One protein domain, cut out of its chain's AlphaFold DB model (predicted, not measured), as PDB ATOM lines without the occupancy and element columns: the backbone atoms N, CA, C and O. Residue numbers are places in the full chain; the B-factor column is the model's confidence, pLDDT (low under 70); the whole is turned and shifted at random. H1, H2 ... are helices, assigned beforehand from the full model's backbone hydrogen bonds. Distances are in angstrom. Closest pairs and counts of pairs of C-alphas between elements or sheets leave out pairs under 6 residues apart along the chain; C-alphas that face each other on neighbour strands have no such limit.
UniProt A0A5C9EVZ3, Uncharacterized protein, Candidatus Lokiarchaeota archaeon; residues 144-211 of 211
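AT A GLANCE: This is residues 144 to 211 of the 211 residues of an uncharacterized protein of Candidatus Lokiarchaeota archaeon (UniProt A0A5C9EVZ3). Five short helices gather round H2, the middle one: H3 and H4 pack on it towards one end of the domain, while towards the other end H5 packs on it and H1 lies loosely side by side with H5, running opposite ways. Between H2 and H3 the chain makes a wide loop that reaches out around Asp 172. The printed part has 68 residues, with five named helices in the order H1, H2, H3, H4, H5 and no named strand; its class is all helix. It is compact, with a radius of gyration of the C-alphas of 11.6 A, and spans 30 by 27 by 17 A.

IN THESE COORDINATES: Find C-alpha 144 at (84.832, 140.591, 103.283); from there H1 runs 15.3 A to residue 154. H2, residues 157 to 167, is 14.7 A long. Further on come H3, residues 179 to 185, 9.8 A, and H4, residues 190 to 197, 10.2 A. H5, residues 200 to 210, covers 15.5 A and ends at C-alpha 210 at (91.755, 143.988, 98.952).

HOW THE PARTS SIT: Begin at the hub, H2. It touches H3 at His 166 and Leu 179, whose C-alphas, the closest, are 6.8 A apart; the two form a helical hairpin. H2 touches H4, about perpendicular at 84 degrees, closest at the C-alphas of Ile 162 and Ser 197, 6.4 A. H1 and H5 only just touch, with 3 pairs of C-alphas within 8 A, the closest being Lys 144 and Ile 209 at 6.5 A. H1 and H3 are apart. In H2, H3, H4 and H5 every O i to N i+4 pair is within hydrogen-bond range; in H1, 6 of 7 are.

THE WHOLE: The C-alphas of Glu 187 and Lys 211, the two farthest apart, are 32.4 A from each other. The printed part has no cut, and the link from H2 to H3 is long. Look for pLDDT under 70 at residues 144 to 145, 169 to 175 and 211.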
ATOM      1  N   LYS A 144      83.633 141.352 102.907       60.38
ATOM      2  CA  LYS A 144      84.832 140.591 103.283       60.38
ATOM      3  C   LYS A 144      84.511 139.242 103.945       60.38
ATOM      4  O   LYS A 144      85.192 138.263 103.658       60.38
ATOM      5  N   SER A 145      83.461 139.152 104.764       66.75
ATOM      6  CA  SER A 145      82.996 137.903 105.392       66.75
ATOM      7  C   SER A 145      82.496 136.897 104.349       66.75
ATOM      8  O   SER A 145      82.811 135.706 104.427       66.75
ATOM      9  N   PHE A 146      81.802 137.364 103.304       73.62
ATOM     10  CA  PHE A 146      81.398 136.513 102.179       73.62
ATOM     11  C   PHE A 146      82.608 135.987 101.389       73.62
ATOM     12  O   PHE A 146      82.727 134.780 101.173       73.62
ATOM     13  N   LEU A 147      83.546 136.868 101.024       75.81
ATOM     14  CA  LEU A 147      84.748 136.482 100.273       75.81
ATOM     15  C   LEU A 147      85.651 135.516 101.058       75.81
ATOM     16  O   LEU A 147      86.243 134.613 100.468       75.81
ATOM     17  N   LEU A 148      85.717 135.649 102.385       80.38
ATOM     18  CA  LEU A 148      86.424 134.705 103.256       80.38
ATOM     19  C   LEU A 148      85.730 133.336 103.310       80.38
ATOM     20  O   LEU A 148      86.405 132.305 103.250       80.38
ATOM     21  N   LYS A 149      84.392 133.297 103.360       80.19
ATOM     22  CA  LYS A 149      83.622 132.042 103.275       80.19
ATOM     23  C   LYS A 149      83.818 131.347 101.927       80.19
ATOM     24  O   LYS A 149      83.947 130.124 101.893       80.19
ATOM     25  N   GLU A 150      83.877 132.095 100.826       80.81
ATOM     26  CA  GLU A 150      84.213 131.533  99.513       80.81
ATOM     27  C   GLU A 150      85.659 131.041  99.438       80.81
ATOM     28  O   GLU A 150      85.905 129.951  98.919       80.81
ATOM     29  N   ALA A 151      86.613 131.797  99.987       83.38
ATOM     30  CA  ALA A 151      88.014 131.395 100.022       83.38
ATOM     31  C   ALA A 151      88.207 130.073 100.782       83.38
ATOM     32  O   ALA A 151      88.946 129.213 100.306       83.38
ATOM     33  N   LYS A 152      87.480 129.855 101.889       85.25
ATOM     34  CA  LYS A 152      87.512 128.594 102.653       85.25
ATOM     35  C   LYS A 152      87.030 127.380 101.851       85.25
ATOM     36  O   LYS A 152      87.488 126.274 102.090       85.25
ATOM     37  N   LYS A 153      86.116 127.564 100.892       85.75
ATOM     38  CA  LYS A 153      85.667 126.470 100.007       85.75
ATOM     39  C   LYS A 153      86.696 126.122  98.932       85.75
ATOM     40  O   LYS A 153      86.662 125.023  98.393       85.75
ATOM     41  N   GLN A 154      87.555 127.075  98.572       82.81
ATOM     42  CA  GLN A 154      88.528 126.913  97.494       82.81
ATOM     43  C   GLN A 154      89.886 126.452  98.010       82.81
ATOM     44  O   GLN A 154      90.573 125.724  97.301       82.81
ATOM     45  N   LEU A 155      90.300 126.908  99.189       87.88
ATOM     46  CA  LEU A 155      91.600 126.625  99.791       87.88
ATOM     47  C   LEU A 155      91.522 125.432 100.744       87.88
ATOM     48  O   LEU A 155      90.497 125.212 101.380       87.88
ATOM     49  N   ASN A 156      92.620 124.684 100.858       90.62
ATOM     50  CA  ASN A 156      92.768 123.749 101.973       90.62
ATOM     51  C   ASN A 156      93.026 124.513 103.287       90.62
ATOM     52  O   ASN A 156      93.290 125.717 103.274       90.62
ATOM     53  N   ASP A 157      92.970 123.818 104.422       85.62
ATOM     54  CA  ASP A 157      93.053 124.465 105.736       85.62
ATOM     55  C   ASP A 157      94.374 125.221 105.961       85.62
ATOM     56  O   ASP A 157      94.368 126.310 106.534       85.62
ATOM     57  N   ILE A 158      95.498 124.709 105.446       86.88
ATOM     58  CA  ILE A 158      96.819 125.351 105.559       86.88
ATOM     59  C   ILE A 158      96.891 126.596 104.667       86.88
ATOM     60  O   ILE A 158      97.292 127.668 105.118       86.88
ATOM     61  N   GLU A 159      96.463 126.483 103.408       87.81
ATOM     62  CA  GLU A 159      96.372 127.597 102.461       87.81
ATOM     63  C   GLU A 159      95.464 128.710 103.000       87.81
ATOM     64  O   GLU A 159      95.798 129.894 102.906       87.81
ATOM     65  N   PHE A 160      94.318 128.339 103.576       87.56
ATOM     66  CA  PHE A 160      93.363 129.274 104.157       87.56
ATOM     67  C   PHE A 160      93.930 129.946 105.410       87.56
ATOM     68  O   PHE A 160      93.802 131.162 105.560       87.56
ATOM     69  N   LYS A 161      94.618 129.193 106.276       87.69
ATOM     70  CA  LYS A 161      95.293 129.742 107.457       87.69
ATOM     71  C   LYS A 161      96.385 130.737 107.070       87.69
ATOM     72  O   LYS A 161      96.435 131.820 107.645       87.69
ATOM     73  N   ILE A 162      97.188 130.437 106.045       88.12
ATOM     74  CA  ILE A 162      98.169 131.380 105.486       88.12
ATOM     75  C   ILE A 162      97.464 132.633 104.948       88.12
ATOM     76  O   ILE A 162      97.870 133.746 105.269       88.12
ATOM     77  N   LEU A 163      96.392 132.482 104.162       86.88
ATOM     78  CA  LEU A 163      95.638 133.620 103.625       86.88
ATOM     79  C   LEU A 163      95.131 134.551 104.741       86.88
ATOM     80  O   LEU A 163      95.274 135.766 104.635       86.88
ATOM     81  N   VAL A 164      94.542 133.993 105.796       84.69
ATOM     82  CA  VAL A 164      93.936 134.785 106.869       84.69
ATOM     83  C   VAL A 164      94.998 135.340 107.814       84.69
ATOM     84  O   VAL A 164      95.043 136.536 108.043       84.69
ATOM     85  N   GLU A 165      95.887 134.512 108.352       86.19
ATOM     86  CA  GLU A 165      96.763 134.931 109.454       86.19
ATOM     87  C   GLU A 165      98.027 135.664 108.989       86.19
ATOM     88  O   GLU A 165      98.559 136.485 109.737       86.19
ATOM     89  N   HIS A 166      98.494 135.398 107.763       87.69
ATOM     90  CA  HIS A 166      99.681 136.050 107.206       87.69
ATOM     91  C   HIS A 166      99.357 137.256 106.318       87.69
ATOM     92  O   HIS A 166     100.149 138.191 106.270       87.69
ATOM     93  N   TYR A 167      98.219 137.257 105.613       84.19
ATOM     94  CA  TYR A 167      97.918 138.290 104.612       84.19
ATOM     95  C   TYR A 167      96.721 139.194 104.940       84.19
ATOM     96  O   TYR A 167      96.665 140.309 104.419       84.19
ATOM     97  N   LEU A 168      95.771 138.771 105.782       77.62
ATOM     98  CA  LEU A 168      94.540 139.524 106.063       77.62
ATOM     99  C   LEU A 168      94.378 139.761 107.576       77.62
ATOM    100  O   LEU A 168      93.786 138.936 108.270       77.62
ATOM    101  N   PRO A 169      94.872 140.887 108.120       63.34
ATOM    102  CA  PRO A 169      94.846 141.111 109.558       63.34
ATOM    103  C   PRO A 169      93.400 141.241 110.052       63.34
ATOM    104  O   PRO A 169      92.499 141.666 109.320       63.34
ATOM    105  N   LYS A 170      93.171 140.897 111.322       62.34
ATOM    106  CA  LYS A 170      91.872 141.129 111.967       62.34
ATOM    107  C   LYS A 170      91.731 142.614 112.305       62.34
ATOM    108  O   LYS A 170      92.704 143.245 112.708       62.34
ATOM    109  N   ALA A 171      90.510 143.137 112.190       55.12
ATOM    110  CA  ALA A 171      90.171 144.532 112.490       55.12
ATOM    111  C   ALA A 171      90.516 144.962 113.935       55.12
ATOM    112  O   ALA A 171      90.630 146.151 114.207       55.12
ATOM    113  N   ASP A 172      90.768 144.003 114.831       49.78
ATOM    114  CA  ASP A 172      91.090 144.206 116.250       49.78
ATOM    115  C   ASP A 172      92.546 144.648 116.533       49.78
ATOM    116  O   ASP A 172      93.050 144.419 117.631       49.78
ATOM    117  N   GLY A 173      93.278 145.196 115.556       52.53
ATOM    118  CA  GLY A 173      94.677 145.613 115.753       52.53
ATOM    119  C   GLY A 173      95.662 144.459 115.994       52.53
ATOM    120  O   GLY A 173      96.743 144.666 116.540       52.53
ATOM    121  N   LYS A 174      95.301 143.230 115.604       60.62
ATOM    122  CA  LYS A 174      96.181 142.058 115.717       60.62
ATOM    123  C   LYS A 174      97.233 142.073 114.610       60.62
ATOM    124  O   LYS A 174      96.894 142.202 113.435       60.62
ATOM    125  N   GLU A 175      98.492 141.902 115.000       66.44
ATOM    126  CA  GLU A 175      99.629 141.822 114.081       66.44
ATOM    127  C   GLU A 175      99.532 140.616 113.137       66.44
ATOM    128  O   GLU A 175      98.969 139.569 113.473       66.44
ATOM    129  N   TYR A 176     100.128 140.762 111.953       81.38
ATOM    130  CA  TYR A 176     100.323 139.668 111.008       81.38
ATOM    131  C   TYR A 176     101.159 138.555 111.645       81.38
ATOM    132  O   TYR A 176     102.244 138.811 112.179       81.38
ATOM    133  N   LYS A 177     100.710 137.299 111.544       84.50
ATOM    134  CA  LYS A 177     101.575 136.177 111.912       84.50
ATOM    135  C   LYS A 177     102.650 135.997 110.849       84.50
ATOM    136  O   LYS A 177     102.378 136.000 109.649       84.50
ATOM    137  N   THR A 178     103.886 135.801 111.291       88.69
ATOM    138  CA  THR A 178     104.975 135.390 110.404       88.69
ATOM    139  C   THR A 178     104.739 133.960 109.914       88.69
ATOM    140  O   THR A 178     104.131 133.144 110.611       88.69
ATOM    141  N   LEU A 179     105.254 133.624 108.726       88.69
ATOM    142  CA  LEU A 179     105.188 132.252 108.207       88.69
ATOM    143  C   LEU A 179     105.878 131.246 109.140       88.69
ATOM    144  O   LEU A 179     105.458 130.096 109.191       88.69
ATOM    145  N   THR A 180     106.882 131.684 109.907       88.94
ATOM    146  CA  THR A 180     107.548 130.887 110.947       88.94
ATOM    147  C   THR A 180     106.574 130.446 112.035       88.94
ATOM    148  O   THR A 180     106.464 129.255 112.292       88.94
ATOM    149  N   LYS A 181     105.779 131.373 112.590       90.88
ATOM    150  CA  LYS A 181     104.763 131.033 113.601       90.88
ATOM    151  C   LYS A 181     103.691 130.099 113.042       90.88
ATOM    152  O   LYS A 181     103.250 129.183 113.718       90.88
ATOM    153  N   ILE A 182     103.278 130.310 111.791       88.44
ATOM    154  CA  ILE A 182     102.306 129.420 111.144       88.44
ATOM    155  C   ILE A 182     102.909 128.023 110.965       88.44
ATOM    156  O   ILE A 182     102.238 127.047 111.271       88.44
ATOM    157  N   SER A 183     104.163 127.931 110.515       91.69
ATOM    158  CA  SER A 183     104.924 126.685 110.356       91.69
ATOM    159  C   SER A 183     105.038 125.896 111.660       91.69
ATOM    160  O   SER A 183     104.803 124.691 111.638       91.69
ATOM    161  N   GLU A 184     105.306 126.572 112.777       91.38
ATOM    162  CA  GLU A 184     105.300 125.971 114.116       91.38
ATOM    163  C   GLU A 184     103.907 125.445 114.494       91.38
ATOM    164  O   GLU A 184     103.780 124.315 114.952       91.38
ATOM    165  N   GLU A 185     102.844 126.218 114.249       89.75
ATOM    166  CA  GLU A 185     101.475 125.837 114.623       89.75
ATOM    167  C   GLU A 185     100.878 124.684 113.808       89.75
ATOM    168  O   GLU A 185      99.959 124.023 114.286       89.75
ATOM    169  N   VAL A 186     101.307 124.498 112.558       88.44
ATOM    170  CA  VAL A 186     100.830 123.389 111.711       88.44
ATOM    171  C   VAL A 186     101.841 122.250 111.601       88.44
ATOM    172  O   VAL A 186     101.606 121.328 110.827       88.44
ATOM    173  N   GLU A 187     102.949 122.321 112.343       91.56
ATOM    174  CA  GLU A 187     104.011 121.304 112.381       91.56
ATOM    175  C   GLU A 187     104.558 120.937 110.985       91.56
ATOM    176  O   GLU A 187     104.910 119.794 110.692       91.56
ATOM    177  N   LEU A 188     104.648 121.928 110.095       89.38
ATOM    178  CA  LEU A 188     105.195 121.772 108.744       89.38
ATOM    179  C   LEU A 188     106.452 122.606 108.582       89.38
ATOM    180  O   LEU A 188     106.598 123.651 109.207       89.38
ATOM    181  N   SER A 189     107.350 122.191 107.688       93.44
ATOM    182  CA  SER A 189     108.586 122.938 107.457       93.44
ATOM    183  C   SER A 189     108.310 124.349 106.925       93.44
ATOM    184  O   SER A 189     107.450 124.562 106.062       93.44
ATOM    185  N   LEU A 190     109.097 125.323 107.391       92.19
ATOM    186  CA  LEU A 190     109.008 126.710 106.925       92.19
ATOM    187  C   LEU A 190     109.179 126.806 105.403       92.19
ATOM    188  O   LEU A 190     108.500 127.598 104.750       92.19
ATOM    189  N   THR A 191     110.040 125.968 104.821       91.38
ATOM    190  CA  THR A 191     110.236 125.874 103.368       91.38
ATOM    191  C   THR A 191     108.941 125.508 102.648       91.38
ATOM    192  O   THR A 191     108.585 126.140 101.653       91.38
ATOM    193  N   TYR A 192     108.199 124.529 103.169       89.12
ATOM    194  CA  TYR A 192     106.935 124.085 102.595       89.12
ATOM    195  C   TYR A 192     105.831 125.143 102.739       89.12
ATOM    196  O   TYR A 192     105.141 125.462 101.771       89.12
ATOM    197  N   ILE A 193     105.722 125.777 103.908       90.19
ATOM    198  CA  ILE A 193     104.772 126.877 104.142       90.19
ATOM    199  C   ILE A 193     105.085 128.091 103.260       90.19
ATOM    200  O   ILE A 193     104.182 128.677 102.659       90.19
ATOM    201  N   SER A 194     106.364 128.435 103.110       91.56
ATOM    202  CA  SER A 194     106.826 129.498 102.211       91.56
ATOM    203  C   SER A 194     106.470 129.199 100.757       91.56
ATOM    204  O   SER A 194     105.963 130.076 100.053       91.56
ATOM    205  N   TYR A 195     106.647 127.951 100.318       92.50
ATOM    206  CA  TYR A 195     106.233 127.512  98.990       92.50
ATOM    207  C   TYR A 195     104.721 127.686  98.777       92.50
ATOM    208  O   TYR A 195     104.312 128.346  97.818       92.50
ATOM    209  N   ILE A 196     103.889 127.198  99.705       88.44
ATOM    210  CA  ILE A 196     102.426 127.343  99.633       88.44
ATOM    211  C   ILE A 196     102.023 128.822  99.599       88.44
ATOM    212  O   ILE A 196     101.205 129.218  98.767       88.44
ATOM    213  N   SER A 197     102.632 129.664 100.441       91.06
ATOM    214  CA  SER A 197     102.303 131.093 100.555       91.06
ATOM    215  C   SER A 197     102.472 131.882  99.251       91.06
ATOM    216  O   SER A 197     101.859 132.939  99.081       91.06
ATOM    217  N   LYS A 198     103.286 131.367  98.320       90.88
ATOM    218  CA  LYS A 198     103.562 131.971  97.011       90.88
ATOM    219  C   LYS A 198     102.647 131.458  95.898       90.88
ATOM    220  O   LYS A 198     102.775 131.946  94.770       90.88
ATOM    221  N   SER A 199     101.731 130.537  96.200       91.75
ATOM    222  CA  SER A 199     100.756 129.991  95.255       91.75
ATOM    223  C   SER A 199      99.963 131.097  94.552       91.75
ATOM    224  O   SER A 199      99.457 132.037  95.176       91.75
ATOM    225  N   ASP A 200      99.803 130.962  93.236       89.00
ATOM    226  CA  ASP A 200      99.013 131.894  92.425       89.00
ATOM    227  C   ASP A 200      97.552 131.962  92.869       89.00
ATOM    228  O   ASP A 200      96.905 133.005  92.754       89.00
ATOM    229  N   LYS A 201      97.040 130.865  93.426       89.00
ATOM    230  CA  LYS A 201      95.691 130.777  93.978       89.00
ATOM    231  C   LYS A 201      95.509 131.741  95.156       89.00
ATOM    232  O   LYS A 201      94.567 132.531  95.152       89.00
ATOM    233  N   ILE A 202      96.458 131.750  96.097       86.69
ATOM    234  CA  ILE A 202      96.468 132.662  97.253       86.69
ATOM    235  C   ILE A 202      96.612 134.113  96.778       86.69
ATOM    236  O   ILE A 202      95.800 134.965  97.141       86.69
ATOM    237  N   LYS A 203      97.564 134.394  95.879       88.12
ATOM    238  CA  LYS A 203      97.769 135.746  95.323       88.12
ATOM    239  C   LYS A 203      96.514 136.304  94.647       88.12
ATOM    240  O   LYS A 203      96.197 137.483  94.814       88.12
ATOM    241  N   ARG A 204      95.790 135.482  93.877       88.19
ATOM    242  CA  ARG A 204      94.533 135.884  93.223       88.19
ATOM    243  C   ARG A 204      93.449 136.229  94.242       88.19
ATOM    244  O   ARG A 204      92.749 137.218  94.039       88.19
ATOM    245  N   LEU A 205      93.323 135.455  95.319       86.19
ATOM    246  CA  LEU A 205      92.331 135.703  96.369       86.19
ATOM    247  C   LEU A 205      92.644 136.973  97.165       86.19
ATOM    248  O   LEU A 205      91.747 137.786  97.352       86.19
ATOM    249  N   ILE A 206      93.910 137.219  97.518       84.50
ATOM    250  CA  ILE A 206      94.327 138.466  98.187       84.50
ATOM    251  C   ILE A 206      93.928 139.685  97.352       84.50
ATOM    252  O   ILE A 206      93.281 140.604  97.851       84.50
ATOM    253  N   ARG A 207      94.240 139.674  96.049       83.62
ATOM    254  CA  ARG A 207      93.875 140.771  95.137       83.62
ATOM    255  C   ARG A 207      92.366 140.979  95.023       83.62
ATOM    256  O   ARG A 207      91.952 142.102  94.770       83.62
ATOM    257  N   LYS A 208      91.559 139.923  95.155       83.44
ATOM    258  CA  LYS A 208      90.091 140.021  95.144       83.44
ATOM    259  C   LYS A 208      89.521 140.569  96.452       83.44
ATOM    260  O   LYS A 208      88.474 141.186  96.401       83.44
ATOM    261  N   ILE A 209      90.174 140.306  97.586       77.12
ATOM    262  CA  ILE A 209      89.701 140.712  98.919       77.12
ATOM    263  C   ILE A 209      90.114 142.154  99.258       77.12
ATOM    264  O   ILE A 209      89.405 142.832  99.997       77.12
ATOM    265  N   ILE A 210      91.267 142.611  98.751       73.56
ATOM    266  CA  ILE A 210      91.755 143.988  98.952       73.56
ATOM    267  C   ILE A 210      91.055 144.992  98.022       73.56
ATOM    268  O   ILE A 210      90.889 146.144  98.414       73.56
ATOM    269  N   LYS A 211      90.692 144.574  96.801       69.50
ATOM    270  CA  LYS A 211      89.887 145.384  95.872       69.50
ATOM    271  C   LYS A 211      88.473 145.590  96.400       69.50
ATOM    272  O   LYS A 211      87.947 146.692  96.145       69.50
TER     273      LYS A 211